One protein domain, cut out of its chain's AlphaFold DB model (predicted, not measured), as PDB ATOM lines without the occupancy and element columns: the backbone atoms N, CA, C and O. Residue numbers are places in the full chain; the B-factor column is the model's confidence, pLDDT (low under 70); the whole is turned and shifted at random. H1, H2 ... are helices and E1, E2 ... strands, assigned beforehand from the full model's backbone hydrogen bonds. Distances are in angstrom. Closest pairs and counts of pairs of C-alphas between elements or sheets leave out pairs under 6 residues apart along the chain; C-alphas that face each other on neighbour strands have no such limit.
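Overview. This is residues 169 to 322 of the 328 residues of the protein "SWIM-type domain-containing protein" of Capitella teleta (UniProt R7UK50). A small sheet of three strands, E1, E2 and E3, sits at one end of the domain with H4 over one face; H4 also packs on H2, which folds back on H1 as a helical hairpin. A long helix, H5, runs along the domain as an arm whose first residues belong to a free tip, residues 274 to 280, and H6 lies beyond H2, far from the sheet. The printed part has 154 residues with six named helices and three named strands, in the order H1 H2 E1 E2 E3 H3 H4 H5 H6; the sheet's order is E1 E2 E3, antiparallel throughout, and the class is mostly helix. The whole is compact, with a radius of gyration of the C-alphas of 17.3 A and spans of 53 by 39 by 29 A.

Along the chain. E1 is residues 200 to 203, E2 residues 210 to 214, 13.3 A long, and E3 residues 217 to 221, 13.2 A. H4 is residues 241 to 249, 12.2 A. H2 is residues 181 to 196, 22.8 A, and H1 is residues 169 to 178, 14.8 A, with C-alpha 169 at (24.328, 14.670, 82.102). H3 is residues 231 to 236. H5, residues 279 to 302, is 34.5 A long and begins at C-alpha 279, (45.451, -8.847, 103.123). H6, residues 313 to 321, ends at C-alpha 321, (19.764, 14.309, 73.279).

Arrangement. The strands form a meander, each strand the antiparallel neighbour of the one before, through the hairpins E1 and E2, and E2 and E3. N 202 and O 211 are 2.9 A apart; N 219 and O 212 are 2.8 A apart. H4 is on the sheet at a height of 9.1 A, over E2, with E1 and E3 only just left out at 2 of its C-alphas each. On the local plane it is only just slantwise to E2, at 59 degrees. H4 touches H2 residues 190 to 195 alone, at a steep tilt of 54 degrees, the same way; the closest C-alphas, of Gly 194 and Ser 241, are 4.0 A apart. The hairpin H1 and H2 touches through H2 residues 184 to 188 alone, at a shallow tilt of 29 degrees, opposite ways; the closest C-alphas, of Asp 176 and Ala 184, are 5.7 A apart. H5 is close but not clearly touching H2, with the closest C-alphas, of Lys 182 and Ser 294, 7.6 A apart, and H3, with those of Val 236 and Met 297 7.9 A apart. H2 and H6 are near each other. In H1 to H6, every O i to N i+4 pair is within hydrogen-bond range.

Size, cuts and confidence. The two farthest C-alphas, of Gly 276 and Ala 319, are 56.8 A apart. The printed part has no cut; the link H4 to H5, residues 250 to 278, is long. The mean pLDDT of the printed part is 77.0, and 45 residues are under 70, among them residues 203 to 209, 271 to 277 and 300 to 322.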
ATOM      1  N   LYS A 169      22.979  15.038  82.549       91.88
ATOM      2  CA  LYS A 169      24.328  14.670  82.102       91.88
ATOM      3  C   LYS A 169      25.385  14.958  83.164       91.88
ATOM      4  O   LYS A 169      26.271  14.134  83.366       91.88
ATOM      5  N   GLU A 170      25.308  16.112  83.816       93.25
ATOM      6  CA  GLU A 170      26.215  16.469  84.908       93.25
ATOM      7  C   GLU A 170      25.986  15.584  86.132       93.25
ATOM      8  O   GLU A 170      26.928  14.970  86.621       93.25
ATOM      9  N   THR A 171      24.725  15.399  86.529       94.12
ATOM     10  CA  THR A 171      24.359  14.537  87.664       94.12
ATOM     11  C   THR A 171      24.876  13.104  87.476       94.12
ATOM     12  O   THR A 171      25.440  12.518  88.396       94.12
ATOM     13  N   ARG A 172      24.773  12.545  86.259       95.38
ATOM     14  CA  ARG A 172      25.320  11.215  85.934       95.38
ATOM     15  C   ARG A 172      26.833  11.138  86.111       95.38
ATOM     16  O   ARG A 172      27.306  10.146  86.658       95.38
ATOM     17  N   LYS A 173      27.574  12.175  85.702       96.19
ATOM     18  CA  LYS A 173      29.031  12.231  85.898       96.19
ATOM     19  C   LYS A 173      29.395  12.210  87.380       96.19
ATOM     20  O   LYS A 173      30.311  11.485  87.743       96.19
ATOM     21  N   ILE A 174      28.671  12.959  88.215       95.50
ATOM     22  CA  ILE A 174      28.907  12.987  89.667       95.50
ATOM     23  C   ILE A 174      28.620  11.606  90.279       95.50
ATOM     24  O   ILE A 174      29.418  11.081  91.054       95.50
ATOM     25  N   ILE A 175      27.525  10.960  89.870       96.25
ATOM     26  CA  ILE A 175      27.222   9.583  90.288       96.25
ATOM     27  C   ILE A 175      28.351   8.628  89.868       96.25
ATOM     28  O   ILE A 175      28.778   7.807  90.674       96.25
ATOM     29  N   ASP A 176      28.870   8.750  88.643       96.56
ATOM     30  CA  ASP A 176      29.959   7.903  88.140       96.56
ATOM     31  C   ASP A 176      31.283   8.133  88.874       96.56
ATOM     32  O   ASP A 176      32.108   7.220  88.925       96.56
ATOM     33  N   THR A 177      31.530   9.318  89.438       96.81
ATOM     34  CA  THR A 177      32.735   9.559  90.247       96.81
ATOM     35  C   THR A 177      32.646   8.924  91.630       96.81
ATOM     36  O   THR A 177      33.675   8.496  92.142       96.81
ATOM     37  N   VAL A 178      31.441   8.800  92.193       96.25
ATOM     38  CA  VAL A 178      31.214   8.306  93.561       96.25
ATOM     39  C   VAL A 178      30.934   6.803  93.590       96.25
ATOM     40  O   VAL A 178      31.558   6.065  94.347       96.25
ATOM     41  N   ALA A 179      29.990   6.325  92.780       94.56
ATOM     42  CA  ALA A 179      29.417   4.991  92.920       94.56
ATOM     43  C   ALA A 179      30.150   3.926  92.087       94.56
ATOM     44  O   ALA A 179      30.619   4.177  90.972       94.56
ATOM     45  N   ILE A 180      30.197   2.691  92.593       93.31
ATOM     46  CA  ILE A 180      30.678   1.528  91.839       93.31
ATOM     47  C   ILE A 180      29.795   1.277  90.610       93.31
ATOM     48  O   ILE A 180      28.598   1.562  90.608       93.31
ATOM     49  N   GLY A 181      30.372   0.699  89.551       92.00
ATOM     50  CA  GLY A 181      29.758   0.690  88.217       92.00
ATOM     51  C   GLY A 181      28.326   0.143  88.143       92.00
ATOM     52  O   GLY A 181      27.518   0.675  87.386       92.00
ATOM     53  N   LYS A 182      27.972  -0.887  88.928       89.31
ATOM     54  CA  LYS A 182      26.581  -1.372  88.986       89.31
ATOM     55  C   LYS A 182      25.661  -0.371  89.694       89.31
ATOM     56  O   LYS A 182      24.672   0.041  89.099       89.31
ATOM     57  N   ALA A 183      26.010   0.083  90.897       89.94
ATOM     58  CA  ALA A 183      25.217   1.062  91.648       89.94
ATOM     59  C   ALA A 183      25.004   2.370  90.867       89.94
ATOM     60  O   ALA A 183      23.889   2.886  90.824       89.94
ATOM     61  N   ALA A 184      26.040   2.848  90.166       94.69
ATOM     62  CA  ALA A 184      25.952   4.013  89.292       94.69
ATOM     63  C   ALA A 184      24.885   3.834  88.199       94.69
ATOM     64  O   ALA A 184      24.027   4.700  88.023       94.69
ATOM     65  N   LYS A 185      24.864   2.676  87.519       92.06
ATOM     66  CA  LYS A 185      23.844   2.357  86.503       92.06
ATOM     67  C   LYS A 185      22.428   2.378  87.076       92.06
ATOM     68  O   LYS A 185      21.523   2.913  86.438       92.06
ATOM     69  N   PHE A 186      22.228   1.821  88.267       90.44
ATOM     70  CA  PHE A 186      20.925   1.834  88.933       90.44
ATOM     71  C   PHE A 186      20.483   3.250  89.305       90.44
ATOM     72  O   PHE A 186      19.371   3.648  88.960       90.44
ATOM     73  N   ALA A 187      21.368   4.037  89.916       93.81
ATOM     74  CA  ALA A 187      21.091   5.432  90.233       93.81
ATOM     75  C   ALA A 187      20.796   6.258  88.967       93.81
ATOM     76  O   ALA A 187      19.882   7.077  88.976       93.81
ATOM     77  N   HIS A 188      21.486   6.009  87.843       93.94
ATOM     78  CA  HIS A 188      21.176   6.647  86.553       93.94
ATOM     79  C   HIS A 188      19.774   6.290  86.051       93.94
ATOM     80  O   HIS A 188      19.053   7.185  85.611       93.94
ATOM     81  N   LYS A 189      19.377   5.011  86.117       90.56
ATOM     82  CA  LYS A 189      18.022   4.569  85.737       90.56
ATOM     83  C   LYS A 189      16.967   5.293  86.580       90.56
ATOM     84  O   LYS A 189      16.024   5.857  86.033       90.56
ATOM     85  N   GLN A 190      17.164   5.340  87.898       93.38
ATOM     86  CA  GLN A 190      16.260   6.027  88.824       93.38
ATOM     87  C   GLN A 190      16.218   7.543  88.590       93.38
ATOM     88  O   GLN A 190      15.138   8.128  88.633       93.38
ATOM     89  N   LEU A 191      17.355   8.172  88.281       93.62
ATOM     90  CA  LEU A 191      17.442   9.591  87.929       93.62
ATOM     91  C   LEU A 191      16.625   9.910  86.674       93.62
ATOM     92  O   LEU A 191      15.844  10.858  86.677       93.62
ATOM     93  N   ILE A 192      16.781   9.116  85.611       88.50
ATOM     94  CA  ILE A 192      16.019   9.294  84.367       88.50
ATOM     95  C   ILE A 192      14.527   9.063  84.626       88.50
ATOM     96  O   ILE A 192      13.696   9.846  84.174       88.50
ATOM     97  N   HIS A 193      14.179   8.029  85.391       87.50
ATOM     98  CA  HIS A 193      12.787   7.759  85.729       87.50
ATOM     99  C   HIS A 193      12.175   8.908  86.541       87.50
ATOM    100  O   HIS A 193      11.099   9.386  86.197       87.50
ATOM    101  N   GLY A 194      12.884   9.424  87.549       89.00
ATOM    102  CA  GLY A 194      12.476  10.599  88.325       89.00
ATOM    103  C   GLY A 194      12.262  11.840  87.460       89.00
ATOM    104  O   GLY A 194      11.270  12.539  87.631       89.00
ATOM    105  N   ALA A 195      13.152  12.057  86.490       85.81
ATOM    106  CA  ALA A 195      13.107  13.176  85.555       85.81
ATOM    107  C   ALA A 195      11.916  13.148  84.582       85.81
ATOM    108  O   ALA A 195      11.440  14.204  84.166       85.81
ATOM    109  N   LEU A 196      11.480  11.954  84.168       81.50
ATOM    110  CA  LEU A 196      10.427  11.769  83.160       81.50
ATOM    111  C   LEU A 196       9.046  11.483  83.764       81.50
ATOM    112  O   LEU A 196       8.029  11.628  83.083       81.50
ATOM    113  N   SER A 197       9.001  11.044  85.019       79.75
ATOM    114  CA  SER A 197       7.767  10.622  85.676       79.75
ATOM    115  C   SER A 197       6.884  11.798  86.077       79.75
ATOM    116  O   SER A 197       7.349  12.874  86.443       79.75
ATOM    117  N   LYS A 198       5.569  11.561  86.079       80.56
ATOM    118  CA  LYS A 198       4.546  12.541  86.473       80.56
ATOM    119  C   LYS A 198       4.197  12.427  87.954       80.56
ATOM    120  O   LYS A 198       3.023  12.363  88.320       80.56
ATOM    121  N   TYR A 199       5.218  12.366  88.801       83.38
ATOM    122  CA  TYR A 199       5.009  12.330  90.241       83.38
ATOM    123  C   TYR A 199       4.319  13.611  90.704       83.38
ATOM    124  O   TYR A 199       4.695  14.712  90.293       83.38
ATOM    125  N   ARG A 200       3.316  13.478  91.577       81.31
ATOM    126  CA  ARG A 200       2.740  14.641  92.261       81.31
ATOM    127  C   ARG A 200       3.344  14.716  93.646       81.31
ATOM    128  O   ARG A 200       3.361  13.728  94.375       81.31
ATOM    129  N   ILE A 201       3.833  15.893  94.002       83.25
ATOM    130  CA  ILE A 201       4.354  16.135  95.337       83.25
ATOM    131  C   ILE A 201       3.234  16.762  96.163       83.25
ATOM    132  O   ILE A 201       2.760  17.846  95.825       83.25
ATOM    133  N   LEU A 202       2.749  16.039  97.173       71.81
ATOM    134  CA  LEU A 202       1.564  16.424  97.944       71.81
ATOM    135  C   LEU A 202       1.894  17.435  99.040       71.81
ATOM    136  O   LEU A 202       1.151  18.394  99.237       71.81
ATOM    137  N   SER A 203       3.017  17.243  99.727       69.00
ATOM    138  CA  SER A 203       3.498  18.168 100.747       69.00
ATOM    139  C   SER A 203       5.015  18.123 100.825       69.00
ATOM    140  O   SER A 203       5.612  17.055 100.943       69.00
ATOM    141  N   ILE A 204       5.627  19.300 100.785       63.00
ATOM    142  CA  ILE A 204       7.009  19.523 101.192       63.00
ATOM    143  C   ILE A 204       6.982  20.753 102.084       63.00
ATOM    144  O   ILE A 204       6.790  21.872 101.601       63.00
ATOM    145  N   VAL A 205       7.195  20.541 103.374       59.50
ATOM    146  CA  VAL A 205       7.553  21.612 104.297       59.50
ATOM    147  C   VAL A 205       9.043  21.435 104.595       59.50
ATOM    148  O   VAL A 205       9.462  20.322 104.918       59.50
ATOM    149  N   PRO A 206       9.884  22.472 104.432       50.19
ATOM    150  CA  PRO A 206      11.285  22.395 104.836       50.19
ATOM    151  C   PRO A 206      11.379  21.980 106.309       50.19
ATOM    152  O   PRO A 206      10.763  22.626 107.152       50.19
ATOM    153  N   GLY A 207      12.121  20.915 106.612       51.50
ATOM    154  CA  GLY A 207      12.162  20.350 107.966       51.50
ATOM    155  C   GLY A 207      11.252  19.137 108.194       51.50
ATOM    156  O   GLY A 207      11.311  18.538 109.263       51.50
ATOM    157  N   GLU A 208      10.428  18.745 107.214       56.94
ATOM    158  CA  GLU A 208       9.454  17.655 107.350       56.94
ATOM    159  C   GLU A 208       9.608  16.566 106.275       56.94
ATOM    160  O   GLU A 208      10.310  16.717 105.274       56.94
ATOM    161  N   ILE A 209       8.916  15.444 106.491       62.88
ATOM    162  CA  ILE A 209       8.817  14.330 105.544       62.88
ATOM    163  C   ILE A 209       8.065  14.803 104.293       62.88
ATOM    164  O   ILE A 209       6.952  15.320 104.391       62.88
ATOM    165  N   ALA A 210       8.644  14.592 103.109       74.31
ATOM    166  CA  ALA A 210       7.959  14.908 101.858       74.31
ATOM    167  C   ALA A 210       7.068  13.741 101.399       74.31
ATOM    168  O   ALA A 210       7.479  12.581 101.440       74.31
ATOM    169  N   GLU A 211       5.855  14.051 100.934       77.12
ATOM    170  CA  GLU A 211       4.905  13.069 100.394       77.12
ATOM    171  C   GLU A 211       4.907  13.121  98.856       77.12
ATOM    172  O   GLU A 211       4.616  14.159  98.255       77.12
ATOM    173  N   VAL A 212       5.211  11.993  98.206       82.00
ATOM    174  CA  VAL A 212       5.225  11.842  96.739       82.00
ATOM    175  C   VAL A 212       4.226  10.778  96.320       82.00
ATOM    176  O   VAL A 212       4.240   9.686  96.880       82.00
ATOM    177  N   THR A 213       3.393  11.054  95.316       75.81
ATOM    178  CA  THR A 213       2.477  10.053  94.753       75.81
ATOM    179  C   THR A 213       2.928   9.545  93.397       75.81
ATOM    180  O   THR A 213       3.200  10.352  92.501       75.81
ATOM    181  N   ASP A 214       2.884   8.224  93.234       76.94
ATOM    182  CA  ASP A 214       2.919   7.530  91.945       76.94
ATOM    183  C   ASP A 214       1.549   6.888  91.699       76.94
ATOM    184  O   ASP A 214       1.199   5.879  92.315       76.94
ATOM    185  N   GLY A 215       0.718   7.531  90.878       77.50
ATOM    186  CA  GLY A 215      -0.697   7.174  90.777       77.50
ATOM    187  C   GLY A 215      -1.419   7.349  92.119       77.50
ATOM    188  O   GLY A 215      -1.470   8.460  92.647       77.50
ATOM    189  N   ASP A 216      -1.963   6.253  92.656       69.94
ATOM    190  CA  ASP A 216      -2.719   6.225  93.918       69.94
ATOM    191  C   ASP A 216      -1.856   5.880  95.148       69.94
ATOM    192  O   ASP A 216      -2.328   5.960  96.284       69.94
ATOM    193  N   GLU A 217      -0.592   5.487  94.952       70.88
ATOM    194  CA  GLU A 217       0.307   5.127  96.052       70.88
ATOM    195  C   GLU A 217       1.088   6.348  96.545       70.88
ATOM    196  O   GLU A 217       1.607   7.135  95.752       70.88
ATOM    197  N   VAL A 218       1.197   6.484  97.870       75.62
ATOM    198  CA  VAL A 218       1.922   7.570  98.547       75.62
ATOM    199  C   VAL A 218       3.225   7.030  99.137       75.62
ATOM    200  O   VAL A 218       3.228   6.048  99.888       75.62
ATOM    201  N   TYR A 219       4.323   7.721  98.849       83.06
ATOM    202  CA  TYR A 219       5.653   7.449  99.373       83.06
ATOM    203  C   TYR A 219       6.127   8.598 100.252       83.06
ATOM    204  O   TYR A 219       5.972   9.770  99.912       83.06
ATOM    205  N   LEU A 220       6.732   8.236 101.380       83.00
ATOM    206  CA  LEU A 220       7.293   9.164 102.349       83.00
ATOM    207  C   LEU A 220       8.793   9.289 102.110       83.00
ATOM    208  O   LEU A 220       9.489   8.279 101.996       83.00
ATOM    209  N   LEU A 221       9.289  10.516 102.038       85.94
ATOM    210  CA  LEU A 221      10.704  10.833 101.898       85.94
ATOM    211  C   LEU A 221      11.222  11.477 103.177       85.94
ATOM    212  O   LEU A 221      10.545  12.317 103.759       85.94
ATOM    213  N   SER A 222      12.443  11.138 103.588       84.31
ATOM    214  CA  SER A 222      13.116  11.842 104.693       84.31
ATOM    215  C   SER A 222      13.178  13.352 104.448       84.31
ATOM    216  O   SER A 222      13.269  13.761 103.294       84.31
ATOM    217  N   GLU A 223      13.304  14.149 105.507       82.31
ATOM    218  CA  GLU A 223      13.524  15.605 105.443       82.31
ATOM    219  C   GLU A 223      14.622  16.022 104.450       82.31
ATOM    220  O   GLU A 223      14.447  16.942 103.654       82.31
ATOM    221  N   LYS A 224      15.758  15.310 104.447       86.06
ATOM    222  CA  LYS A 224      16.891  15.608 103.553       86.06
ATOM    223  C   LYS A 224      16.713  15.070 102.132       86.06
ATOM    224  O   LYS A 224      17.571  15.291 101.285       86.06
ATOM    225  N   LEU A 225      15.622  14.353 101.863       90.50
ATOM    226  CA  LEU A 225      15.364  13.627 100.621       90.50
ATOM    227  C   LEU A 225      16.496  12.655 100.248       90.50
ATOM    228  O   LEU A 225      16.986  12.677  99.121       90.50
ATOM    229  N   HIS A 226      16.960  11.843 101.200       90.06
ATOM    230  CA  HIS A 226      17.964  10.796 100.950       90.06
ATOM    231  C   HIS A 226      17.364   9.394 101.013       90.06
ATOM    232  O   HIS A 226      17.874   8.485 100.364       90.06
ATOM    233  N   THR A 227      16.283   9.219 101.773       88.31
ATOM    234  CA  THR A 227      15.591   7.937 101.912       88.31
ATOM    235  C   THR A 227      14.123   8.060 101.529       88.31
ATOM    236  O   THR A 227      13.544   9.151 101.527       88.31
ATOM    237  N   CYS A 228      13.533   6.926 101.161       88.88
ATOM    238  CA  CYS A 228      12.171   6.804 100.674       88.88
ATOM    239  C   CYS A 228      11.528   5.523 101.198       88.88
ATOM    240  O   CYS A 228      12.141   4.465 101.168       88.88
ATOM    241  N   SER A 229      10.248   5.579 101.557       83.19
ATOM    242  CA  SER A 229       9.474   4.410 101.993       83.19
ATOM    243  C   SER A 229       9.091   3.441 100.859       83.19
ATOM    244  O   SER A 229       8.175   2.630 101.031       83.19
ATOM    245  N   CYS A 230       9.655   3.600  99.660       83.25
ATOM    246  CA  CYS A 230       9.423   2.690  98.542       83.25
ATOM    247  C   CYS A 230      10.291   1.437  98.692       83.25
ATOM    248  O   CYS A 230      11.420   1.519  99.173       83.25
ATOM    249  N   VAL A 231       9.788   0.304  98.196       77.00
ATOM    250  CA  VAL A 231      10.463  -1.002  98.283       77.00
ATOM    251  C   VAL A 231      11.885  -0.952  97.723       77.00
ATOM    252  O   VAL A 231      12.791  -1.552  98.283       77.00
ATOM    253  N   TYR A 232      12.110  -0.184  96.656       85.00
ATOM    254  CA  TYR A 232      13.440  -0.047  96.073       85.00
ATOM    255  C   TYR A 232      14.465   0.538  97.055       85.00
ATOM    256  O   TYR A 232      15.512  -0.056  97.282       85.00
ATOM    257  N   ASN A 233      14.173   1.697  97.654       89.00
ATOM    258  CA  ASN A 233      15.105   2.333  98.587       89.00
ATOM    259  C   ASN A 233      15.256   1.518  99.881       89.00
ATOM    260  O   ASN A 233      16.344   1.485 100.448       89.00
ATOM    261  N   ASP A 234      14.202   0.824 100.302       79.94
ATOM    262  CA  ASP A 234      14.247  -0.095 101.439       79.94
ATOM    263  C   ASP A 234      15.172  -1.297 101.178       79.94
ATOM    264  O   ASP A 234      15.974  -1.656 102.030       79.94
ATOM    265  N   MET A 235      15.131  -1.877  99.972       74.94
ATOM    266  CA  MET A 235      15.915  -3.070  99.636       74.94
ATOM    267  C   MET A 235      17.369  -2.786  99.259       74.94
ATOM    268  O   MET A 235      18.249  -3.566  99.610       74.94
ATOM    269  N   VAL A 236      17.634  -1.727  98.483       82.19
ATOM    270  CA  VAL A 236      18.988  -1.459  97.957       82.19
ATOM    271  C   VAL A 236      19.642  -0.215  98.528       82.19
ATOM    272  O   VAL A 236      20.798   0.052  98.217       82.19
ATOM    273  N   HIS A 237      18.918   0.585  99.313       87.12
ATOM    274  CA  HIS A 237      19.413   1.826  99.923       87.12
ATOM    275  C   HIS A 237      19.995   2.860  98.938       87.12
ATOM    276  O   HIS A 237      20.572   3.860  99.353       87.12
ATOM    277  N   LEU A 238      19.801   2.665  97.631       93.75
ATOM    278  CA  LEU A 238      20.147   3.614  96.577       93.75
ATOM    279  C   LEU A 238      19.012   4.631  96.368       93.75
ATOM    280  O   LEU A 238      17.845   4.340  96.672       93.75
ATOM    281  N   PRO A 239      19.312   5.823  95.823       95.50
ATOM    282  CA  PRO A 239      18.293   6.828  95.570       95.50
ATOM    283  C   PRO A 239      17.304   6.349  94.501       95.50
ATOM    284  O   PRO A 239      17.692   5.973  93.394       95.50
ATOM    285  N   CYS A 240      16.014   6.363  94.839       94.94
ATOM    286  CA  CYS A 240      14.920   6.002  93.941       94.94
ATOM    287  C   CYS A 240      14.443   7.199  93.104       94.94
ATOM    288  O   CYS A 240      14.757   8.356  93.390       94.94
ATOM    289  N   SER A 241      13.614   6.932  92.098       93.88
ATOM    290  CA  SER A 241      13.005   7.965  91.255       93.88
ATOM    291  C   SER A 241      12.175   8.986  92.036       93.88
ATOM    292  O   SER A 241      12.196  10.164  91.682       93.88
ATOM    293  N   HIS A 242      11.511   8.579  93.126       93.19
ATOM    294  CA  HIS A 242      10.764   9.499  93.994       93.19
ATOM    295  C   HIS A 242      11.676  10.538  94.652       93.19
ATOM    296  O   HIS A 242      11.321  11.713  94.713       93.19
ATOM    297  N   ILE A 243      12.866  10.120  95.106       94.62
ATOM    298  CA  ILE A 243      13.860  11.023  95.694       94.62
ATOM    299  C   ILE A 243      14.296  12.054  94.654       94.62
ATOM    300  O   ILE A 243      14.234  13.254  94.921       94.62
ATOM    301  N   PHE A 244      14.684  11.611  93.455       94.25
ATOM    302  CA  PHE A 244      15.119  12.523  92.394       94.25
ATOM    303  C   PHE A 244      14.020  13.510  91.985       94.25
ATOM    304  O   PHE A 244      14.288  14.706  91.875       94.25
ATOM    305  N   ALA A 245      12.782  13.036  91.836       91.50
ATOM    306  CA  ALA A 245      11.644  13.878  91.486       91.50
ATOM    307  C   ALA A 245      11.332  14.928  92.562       91.50
ATOM    308  O   ALA A 245      11.104  16.096  92.245       91.50
ATOM    309  N   ALA A 246      11.372  14.547  93.841       90.44
ATOM    310  CA  ALA A 246      11.163  15.487  94.936       90.44
ATOM    311  C   ALA A 246      12.281  16.531  95.023       90.44
ATOM    312  O   ALA A 246      11.992  17.721  95.145       90.44
ATOM    313  N   ARG A 247      13.552  16.119  94.900       91.62
ATOM    314  CA  ARG A 247      14.698  17.046  94.924       91.62
ATOM    315  C   ARG A 247      14.613  18.053  93.785       91.62
ATOM    316  O   ARG A 247      14.826  19.245  94.003       91.62
ATOM    317  N   GLN A 248      14.223  17.584  92.602       88.19
ATOM    318  CA  GLN A 248      13.973  18.442  91.456       88.19
ATOM    319  C   GLN A 248      12.845  19.441  91.723       88.19
ATOM    320  O   GLN A 248      13.023  20.636  91.497       88.19
ATOM    321  N   TYR A 249      11.700  18.976  92.227       86.88
ATOM    322  CA  TYR A 249      10.565  19.840  92.554       86.88
ATOM    323  C   TYR A 249      10.938  20.909  93.596       86.88
ATOM    324  O   TYR A 249      10.491  22.055  93.519       86.88
ATOM    325  N   MET A 250      11.796  20.552  94.554       84.81
ATOM    326  CA  MET A 250      12.325  21.470  95.563       84.81
ATOM    327  C   MET A 250      13.376  22.447  95.029       84.81
ATOM    328  O   MET A 250      13.746  23.371  95.752       84.81
ATOM    329  N   GLY A 251      13.883  22.257  93.808       86.00
ATOM    330  CA  GLY A 251      15.029  23.011  93.299       86.00
ATOM    331  C   GLY A 251      16.314  22.754  94.094       86.00
ATOM    332  O   GLY A 251      17.197  23.605  94.126       86.00
ATOM    333  N   SER A 252      16.401  21.610  94.777       87.19
ATOM    334  CA  SER A 252      17.608  21.174  95.482       87.19
ATOM    335  C   SER A 252      18.605  20.552  94.506       87.19
ATOM    336  O   SER A 252      18.240  20.134  93.406       87.19
ATOM    337  N   GLU A 253      19.867  20.437  94.920       90.56
ATOM    338  CA  GLU A 253      20.865  19.680  94.160       90.56
ATOM    339  C   GLU A 253      20.364  18.247  93.936       90.56
ATOM    340  O   GLU A 253      20.003  17.571  94.896       90.56
ATOM    341  N   LEU A 254      20.304  17.782  92.686       92.19
ATOM    342  CA  LEU A 254      19.652  16.512  92.330       92.19
ATOM    343  C   LEU A 254      20.315  15.290  92.958       92.19
ATOM    344  O   LEU A 254      19.644  14.297  93.231       92.19
ATOM    345  N   PHE A 255      21.620  15.364  93.177       94.50
ATOM    346  CA  PHE A 255      22.407  14.291  93.744       94.50
ATOM    347  C   PHE A 255      23.396  14.869  94.736       94.50
ATOM    348  O   PHE A 255      24.073  15.839  94.428       94.50
ATOM    349  N   ILE A 256      23.508  14.231  95.894       93.06
ATOM    350  CA  ILE A 256      24.603  14.479  96.818       93.06
ATOM    351  C   ILE A 256      25.226  13.150  97.213       93.06
ATOM    352  O   ILE A 256      24.539  12.135  97.313       93.06
ATOM    353  N   GLU A 257      26.527  13.159  97.465       93.31
ATOM    354  CA  GLU A 257      27.322  11.952  97.701       93.31
ATOM    355  C   GLU A 257      26.778  11.072  98.838       93.31
ATOM    356  O   GLU A 257      26.747   9.847  98.720       93.31
ATOM    357  N   SER A 258      26.235  11.692  99.892       90.81
ATOM    358  CA  SER A 258      25.623  10.974 101.022       90.81
ATOM    359  C   SER A 258      24.395  10.124 100.662       90.81
ATOM    360  O   SER A 258      23.972   9.308 101.475       90.81
ATOM    361  N   MET A 259      23.836  10.279  99.457       93.75
ATOM    362  CA  MET A 259      22.756   9.428  98.942       93.75
ATOM    363  C   MET A 259      23.255   8.055  98.478       93.75
ATOM    364  O   MET A 259      22.439   7.159  98.288       93.75
ATOM    365  N   ILE A 260      24.562   7.885  98.260       94.94
ATOM    366  CA  ILE A 260      25.167   6.584  97.972       94.94
ATOM    367  C   ILE A 260      25.675   6.007  99.296       94.94
ATOM    368  O   ILE A 260      26.564   6.613  99.909       94.94
ATOM    369  N   PRO A 261      25.134   4.863  99.753       90.75
ATOM    370  CA  PRO A 261      25.658   4.172 100.922       90.75
ATOM    371  C   PRO A 261      27.129   3.800 100.730       90.75
ATOM    372  O   PRO A 261      27.553   3.536  99.604       90.75
ATOM    373  N   GLU A 262      27.890   3.769 101.822       89.94
ATOM    374  CA  GLU A 262      29.343   3.557 101.797       89.94
ATOM    375  C   GLU A 262      29.719   2.301 101.013       89.94
ATOM    376  O   GLU A 262      30.530   2.398 100.105       89.94
ATOM    377  N   GLN A 263      29.023   1.178 101.210       86.62
ATOM    378  CA  GLN A 263      29.283  -0.084 100.507       86.62
ATOM    379  C   GLN A 263      29.147  -0.024  98.971       86.62
ATOM    380  O   GLN A 263      29.570  -0.939  98.264       86.62
ATOM    381  N   TYR A 264      28.533   1.036  98.437       91.31
ATOM    382  CA  TYR A 264      28.387   1.275  97.002       91.31
ATOM    383  C   TYR A 264      29.340   2.342  96.464       91.31
ATOM    384  O   TYR A 264      29.292   2.630  95.263       91.31
ATOM    385  N   ARG A 265      30.180   2.953  97.301       93.25
ATOM    386  CA  ARG A 265      31.142   3.963  96.864       93.25
ATOM    387  C   ARG A 265      32.456   3.334  96.414       93.25
ATOM    388  O   ARG A 265      32.817   2.231  96.813       93.25
ATOM    389  N   LYS A 266      33.167   4.030  95.529       92.44
ATOM    390  CA  LYS A 266      34.462   3.586  94.990       92.44
ATOM    391  C   LYS A 266      35.603   3.675  95.999       92.44
ATOM    392  O   LYS A 266      36.582   2.954  95.847       92.44
ATOM    393  N   ASP A 267      35.482   4.571  96.968       90.38
ATOM    394  CA  ASP A 267      36.423   4.795  98.065       90.38
ATOM    395  C   ASP A 267      36.122   3.921  99.293       90.38
ATOM    396  O   ASP A 267      36.797   4.046 100.310       90.38
ATOM    397  N   TYR A 268      35.131   3.025  99.207       86.94
ATOM    398  CA  TYR A 268      34.789   2.120 100.295       86.94
ATOM    399  C   TYR A 268      35.932   1.157 100.606       86.94
ATOM    400  O   TYR A 268      36.264   0.273  99.810       86.94
ATOM    401  N   GLU A 269      36.482   1.297 101.806       80.12
ATOM    402  CA  GLU A 269      37.384   0.331 102.414       80.12
ATOM    403  C   GLU A 269      36.611  -0.462 103.478       80.12
ATOM    404  O   GLU A 269      36.228   0.100 104.506       80.12
ATOM    405  N   PRO A 270      36.354  -1.764 103.268       73.75
ATOM    406  CA  PRO A 270      35.592  -2.566 104.216       73.75
ATOM    407  C   PRO A 270      36.257  -2.585 105.595       73.75
ATOM    408  O   PRO A 270      37.436  -2.921 105.722       73.75
ATOM    409  N   HIS A 271      35.488  -2.313 106.650       68.31
ATOM    410  CA  HIS A 271      35.979  -2.276 108.036       68.31
ATOM    411  C   HIS A 271      36.300  -3.659 108.641       68.31
ATOM    412  O   HIS A 271      36.430  -3.802 109.859       68.31
ATOM    413  N   TYR A 272      36.454  -4.700 107.821       61.72
ATOM    414  CA  TYR A 272      36.778  -6.038 108.304       61.72
ATOM    415  C   TYR A 272      38.276  -6.153 108.603       61.72
ATOM    416  O   TYR A 272      39.135  -6.144 107.716       61.72
ATOM    417  N   GLY A 273      38.587  -6.252 109.893       53.88
ATOM    418  CA  GLY A 273      39.918  -6.582 110.373       53.88
ATOM    419  C   GLY A 273      40.144  -6.156 111.810       53.88
ATOM    420  O   GLY A 273      40.637  -5.060 112.052       53.88
ATOM    421  N   THR A 274      39.892  -7.060 112.755       56.97
ATOM    422  CA  THR A 274      40.710  -7.093 113.971       56.97
ATOM    423  C   THR A 274      42.182  -7.200 113.562       56.97
ATOM    424  O   THR A 274      42.499  -7.867 112.569       56.97
ATOM    425  N   GLU A 275      43.079  -6.534 114.292       57.25
ATOM    426  CA  GLU A 275      44.527  -6.647 114.089       57.25
ATOM    427  C   GLU A 275      44.923  -8.133 113.957       57.25
ATOM    428  O   GLU A 275      44.663  -8.927 114.858       57.25
ATOM    429  N   GLY A 276      45.479  -8.532 112.802       63.03
ATOM    430  CA  GLY A 276      45.952  -9.905 112.558       63.03
ATOM    431  C   GLY A 276      45.408 -10.630 111.318       63.03
ATOM    432  O   GLY A 276      45.963 -11.663 110.962       63.03
ATOM    433  N   GLN A 277      44.382 -10.117 110.629       61.53
ATOM    434  CA  GLN A 277      43.910 -10.724 109.369       61.53
ATOM    435  C   GLN A 277      44.817 -10.382 108.181       61.53
ATOM    436  O   GLN A 277      45.241  -9.234 108.013       61.53
ATOM    437  N   SER A 278      45.078 -11.377 107.334       70.31
ATOM    438  CA  SER A 278      45.892 -11.217 106.131       70.31
ATOM    439  C   SER A 278      45.189 -10.345 105.082       70.31
ATOM    440  O   SER A 278      43.960 -10.295 104.988       70.31
ATOM    441  N   THR A 279      45.967  -9.666 104.236       71.62
ATOM    442  CA  THR A 279      45.451  -8.847 103.123       71.62
ATOM    443  C   THR A 279      44.554  -9.646 102.167       71.62
ATOM    444  O   THR A 279      43.681  -9.069 101.520       71.62
ATOM    445  N   GLU A 280      44.741 -10.965 102.068       72.06
ATOM    446  CA  GLU A 280      43.917 -11.835 101.221       72.06
ATOM    447  C   GLU A 280      42.539 -12.127 101.828       72.06
ATOM    448  O   GLU A 280      41.540 -12.067 101.115       72.06
ATOM    449  N   GLU A 281      42.452 -12.348 103.141       70.19
ATOM    450  CA  GLU A 281      41.173 -12.578 103.831       70.19
ATOM    451  C   GLU A 281      40.264 -11.348 103.758       70.19
ATOM    452  O   GLU A 281      39.068 -11.469 103.485       70.19
ATOM    453  N   LYS A 282      40.838 -10.145 103.900       67.69
ATOM    454  CA  LYS A 282      40.095  -8.884 103.740       67.69
ATOM    455  C   LYS A 282      39.530  -8.727 102.328       67.69
ATOM    456  O   LYS A 282      38.368  -8.359 102.161       67.69
ATOM    457  N   LYS A 283      40.329  -9.055 101.304       71.69
ATOM    458  CA  LYS A 283      39.891  -9.037  99.898       71.69
ATOM    459  C   LYS A 283      38.783 -10.056  99.628       71.69
ATOM    460  O   LYS A 283      37.850  -9.749  98.889       71.69
ATOM    461  N   LEU A 284      38.863 -11.241 100.233       73.12
ATOM    462  CA  LEU A 284      37.854 -12.285 100.078       73.12
ATOM    463  C   LEU A 284      36.502 -11.858 100.668       73.12
ATOM    464  O   LEU A 284      35.483 -11.978  99.992       73.12
ATOM    465  N   MET A 285      36.488 -11.301 101.882       65.50
ATOM    466  CA  MET A 285      35.251 -10.845 102.533       65.50
ATOM    467  C   MET A 285      34.597  -9.684 101.774       65.50
ATOM    468  O   MET A 285      33.395  -9.724 101.513       65.50
ATOM    469  N   ALA A 286      35.398  -8.717 101.318       67.12
ATOM    470  CA  ALA A 286      34.936  -7.641 100.442       67.12
ATOM    471  C   ALA A 286      34.295  -8.186  99.153       67.12
ATOM    472  O   ALA A 286      33.240  -7.727  98.717       67.12
ATOM    473  N   SER A 287      34.915  -9.208  98.551       68.69
ATOM    474  CA  SER A 287      34.400  -9.851  97.343       68.69
ATOM    475  C   SER A 287      33.071 -10.572  97.582       68.69
ATOM    476  O   SER A 287      32.238 -10.591  96.678       68.69
ATOM    477  N   ILE A 288      32.857 -11.165  98.761       71.06
ATOM    478  CA  ILE A 288      31.600 -11.844  99.113       71.06
ATOM    479  C   ILE A 288      30.470 -10.823  99.287       71.06
ATOM    480  O   ILE A 288      29.384 -11.018  98.742       71.06
ATOM    481  N   GLU A 289      30.726  -9.717  99.987       70.88
ATOM    482  CA  GLU A 289      29.743  -8.644 100.190       70.88
ATOM    483  C   GLU A 289      29.341  -7.993  98.857       70.88
ATOM    484  O   GLU A 289      28.154  -7.892  98.533       70.88
ATOM    485  N   LEU A 290      30.329  -7.669  98.013       69.62
ATOM    486  CA  LEU A 290      30.092  -7.151  96.664       69.62
ATOM    487  C   LEU A 290      29.365  -8.162  95.765       69.62
ATOM    488  O   LEU A 290      28.547  -7.759  94.935       69.62
ATOM    489  N   ALA A 291      29.614  -9.466  95.925       72.81
ATOM    490  CA  ALA A 291      28.889 -10.512  95.206       72.81
ATOM    491  C   ALA A 291      27.423 -10.610  95.659       72.81
ATOM    492  O   ALA A 291      26.535 -10.709  94.813       72.81
ATOM    493  N   GLY A 292      27.148 -10.512  96.963       73.25
ATOM    494  CA  GLY A 292      25.784 -10.469  97.503       73.25
ATOM    495  C   GLY A 292      24.995  -9.273  96.968       73.25
ATOM    496  O   GLY A 292      23.895  -9.428  96.436       73.25
ATOM    497  N   ILE A 293      25.617  -8.097  96.997       69.00
ATOM    498  CA  ILE A 293      25.091  -6.859  96.414       69.00
ATOM    499  C   ILE A 293      24.840  -7.008  94.903       69.00
ATOM    500  O   ILE A 293      23.802  -6.599  94.380       69.00
ATOM    501  N   SER A 294      25.793  -7.606  94.188       72.25
ATOM    502  CA  SER A 294      25.703  -7.872  92.754       72.25
ATOM    503  C   SER A 294      24.530  -8.797  92.414       72.25
ATOM    504  O   SER A 294      23.820  -8.521  91.447       72.25
ATOM    505  N   ASN A 295      24.315  -9.850  93.206       73.31
ATOM    506  CA  ASN A 295      23.230 -10.815  93.020       73.31
ATOM    507  C   ASN A 295      21.859 -10.194  93.301       73.31
ATOM    508  O   ASN A 295      20.924 -10.425  92.539       73.31
ATOM    509  N   LEU A 296      21.741  -9.368  94.349       71.06
ATOM    510  CA  LEU A 296      20.513  -8.622  94.641       71.06
ATOM    511  C   LEU A 296      20.156  -7.675  93.489       71.06
ATOM    512  O   LEU A 296      19.017  -7.639  93.034       71.06
ATOM    513  N   MET A 297      21.144  -6.947  92.970       69.88
ATOM    514  CA  MET A 297      20.949  -6.081  91.809       69.88
ATOM    515  C   MET A 297      20.545  -6.868  90.553       69.88
ATOM    516  O   MET A 297      19.664  -6.438  89.818       69.88
ATOM    517  N   GLU A 298      21.142  -8.035  90.317       75.06
ATOM    518  CA  GLU A 298      20.792  -8.893  89.179       75.06
ATOM    519  C   GLU A 298      19.382  -9.494  89.307       75.06
ATOM    520  O   GLU A 298      18.666  -9.609  88.312       75.06
ATOM    521  N   TYR A 299      18.954  -9.827  90.525       72.38
ATOM    522  CA  TYR A 299      17.580 -10.243  90.811       72.38
ATOM    523  C   TYR A 299      16.578  -9.138  90.449       72.38
ATOM    524  O   TYR A 299      15.608  -9.388  89.736       72.38
ATOM    525  N   LEU A 300      16.864  -7.894  90.851       65.38
ATOM    526  CA  LEU A 300      16.022  -6.733  90.540       65.38
ATOM    527  C   LEU A 300      15.967  -6.403  89.041       65.38
ATOM    528  O   LEU A 300      14.976  -5.842  88.578       65.38
ATOM    529  N   GLU A 301      17.004  -6.747  88.272       68.00
ATOM    530  CA  GLU A 301      16.990  -6.633  86.807       68.00
ATOM    531  C   GLU A 301      16.179  -7.742  86.124       68.00
ATOM    532  O   GLU A 301      15.584  -7.489  85.076       68.00
ATOM    533  N   LYS A 302      16.145  -8.953  86.696       66.56
ATOM    534  CA  LYS A 302      15.482 -10.130  86.107       66.56
ATOM    535  C   LYS A 302      13.982 -10.209  86.369       66.56
ATOM    536  O   LYS A 302      13.273 -10.751  85.532       66.56
ATOM    537  N   GLU A 303      13.491  -9.714  87.503       53.31
ATOM    538  CA  GLU A 303      12.080  -9.887  87.889       53.31
ATOM    539  C   GLU A 303      11.067  -9.025  87.107       53.31
ATOM    540  O   GLU A 303       9.911  -8.944  87.508       53.31
ATOM    541  N   ASP A 304      11.434  -8.375  85.996       49.28
ATOM    542  CA  ASP A 304      10.515  -7.543  85.194       49.28
ATOM    543  C   ASP A 304       9.763  -6.447  85.981       49.28
ATOM    544  O   ASP A 304       8.898  -5.765  85.430       49.28
ATOM    545  N   VAL A 305      10.157  -6.167  87.231       51.00
ATOM    546  CA  VAL A 305       9.614  -5.077  88.066       51.00
ATOM    547  C   VAL A 305       9.817  -3.708  87.386       51.00
ATOM    548  O   VAL A 305       9.115  -2.750  87.696       51.00
ATOM    549  N   TYR A 306      10.716  -3.630  86.395       49.09
ATOM    550  CA  TYR A 306      11.039  -2.428  85.623       49.09
ATOM    551  C   TYR A 306      10.673  -2.470  84.123       49.09
ATOM    552  O   TYR A 306      10.747  -1.430  83.471       49.09
ATOM    553  N   GLN A 307      10.284  -3.610  83.533       42.03
ATOM    554  CA  GLN A 307      10.295  -3.771  82.062       42.03
ATOM    555  C   GLN A 307       9.075  -3.241  81.286       42.03
ATOM    556  O   GLN A 307       9.053  -3.317  80.059       42.03
ATOM    557  N   ASN A 308       8.093  -2.594  81.916       43.50
ATOM    558  CA  ASN A 308       6.981  -1.999  81.154       43.50
ATOM    559  C   ASN A 308       7.314  -0.672  80.429       43.50
ATOM    560  O   ASN A 308       6.405  -0.043  79.890       43.50
ATOM    561  N   LEU A 309       8.580  -0.231  80.371       46.84
ATOM    562  CA  LEU A 309       8.952   1.091  79.825       46.84
ATOM    563  C   LEU A 309      10.107   1.107  78.803       46.84
ATOM    564  O   LEU A 309      10.314   2.130  78.149       46.84
ATOM    565  N   ASP A 310      10.811  -0.006  78.576       42.12
ATOM    566  CA  ASP A 310      12.060   0.009  77.788       42.12
ATOM    567  C   ASP A 310      11.875   0.169  76.266       42.12
ATOM    568  O   ASP A 310      12.843   0.357  75.540       42.12
ATOM    569  N   LYS A 311      10.640   0.178  75.745       44.06
ATOM    570  CA  LYS A 311      10.398   0.416  74.305       44.06
ATOM    571  C   LYS A 311      10.190   1.885  73.922       44.06
ATOM    572  O   LYS A 311      10.236   2.195  72.741       44.06
ATOM    573  N   GLY A 312       9.965   2.781  74.887       41.22
ATOM    574  CA  GLY A 312       9.765   4.217  74.622       41.22
ATOM    575  C   GLY A 312      10.953   5.102  75.011       41.22
ATOM    576  O   GLY A 312      11.060   6.235  74.545       41.22
ATOM    577  N   LEU A 313      11.844   4.598  75.869       45.59
ATOM    578  CA  LEU A 313      12.941   5.375  76.444       45.59
ATOM    579  C   LEU A 313      14.075   5.645  75.457       45.59
ATOM    580  O   LEU A 313      14.625   6.740  75.509       45.59
ATOM    581  N   ASP A 314      14.371   4.732  74.531       46.16
ATOM    582  CA  ASP A 314      15.390   4.967  73.500       46.16
ATOM    583  C   ASP A 314      14.967   6.072  72.515       46.16
ATOM    584  O   ASP A 314      15.779   6.930  72.167       46.16
ATOM    585  N   GLU A 315      13.684   6.140  72.140       46.41
ATOM    586  CA  GLU A 315      13.161   7.213  71.279       46.41
ATOM    587  C   GLU A 315      13.086   8.567  72.007       46.41
ATOM    588  O   GLU A 315      13.442   9.601  71.436       46.41
ATOM    589  N   LEU A 316      12.697   8.579  73.288       45.88
ATOM    590  CA  LEU A 316      12.669   9.793  74.117       45.88
ATOM    591  C   LEU A 316      14.071  10.290  74.484       45.88
ATOM    592  O   LEU A 316      14.316  11.497  74.477       45.88
ATOM    593  N   MET A 317      15.014   9.386  74.757       46.59
ATOM    594  CA  MET A 317      16.421   9.738  74.943       46.59
ATOM    595  C   MET A 317      17.027  10.289  73.657       46.59
ATOM    596  O   MET A 317      17.773  11.264  73.721       46.59
ATOM    597  N   TYR A 318      16.685   9.729  72.496       45.22
ATOM    598  CA  TYR A 318      17.106  10.277  71.210       45.22
ATOM    599  C   TYR A 318      16.517  11.680  70.977       45.22
ATOM    600  O   TYR A 318      17.246  12.593  70.592       45.22
ATOM    601  N   ALA A 319      15.242  11.902  71.310       45.56
ATOM    602  CA  ALA A 319      14.593  13.210  71.192       45.56
ATOM    603  C   ALA A 319      15.160  14.275  72.155       45.56
ATOM    604  O   ALA A 319      15.284  15.442  71.783       45.56
ATOM    605  N   LEU A 320      15.537  13.891  73.380       45.75
ATOM    606  CA  LEU A 320      16.103  14.801  74.387       45.75
ATOM    607  C   LEU A 320      17.599  15.077  74.176       45.75
ATOM    608  O   LEU A 320      18.074  16.166  74.499       45.75
ATOM    609  N   LEU A 321      18.352  14.120  73.624       46.19
ATOM    610  CA  LEU A 321      19.764  14.309  73.279       46.19
ATOM    611  C   LEU A 321      19.951  15.084  71.971       46.19
ATOM    612  O   LEU A 321      20.920  15.834  71.834       46.19
ATOM    613  N   VAL A 322      19.038  14.922  71.015       45.28
ATOM    614  CA  VAL A 322      19.078  15.595  69.717       45.28
ATOM    615  C   VAL A 322      18.086  16.749  69.744       45.28
ATOM    616  O   VAL A 322      17.019  16.682  69.148       45.28
TER     617      VAL A 322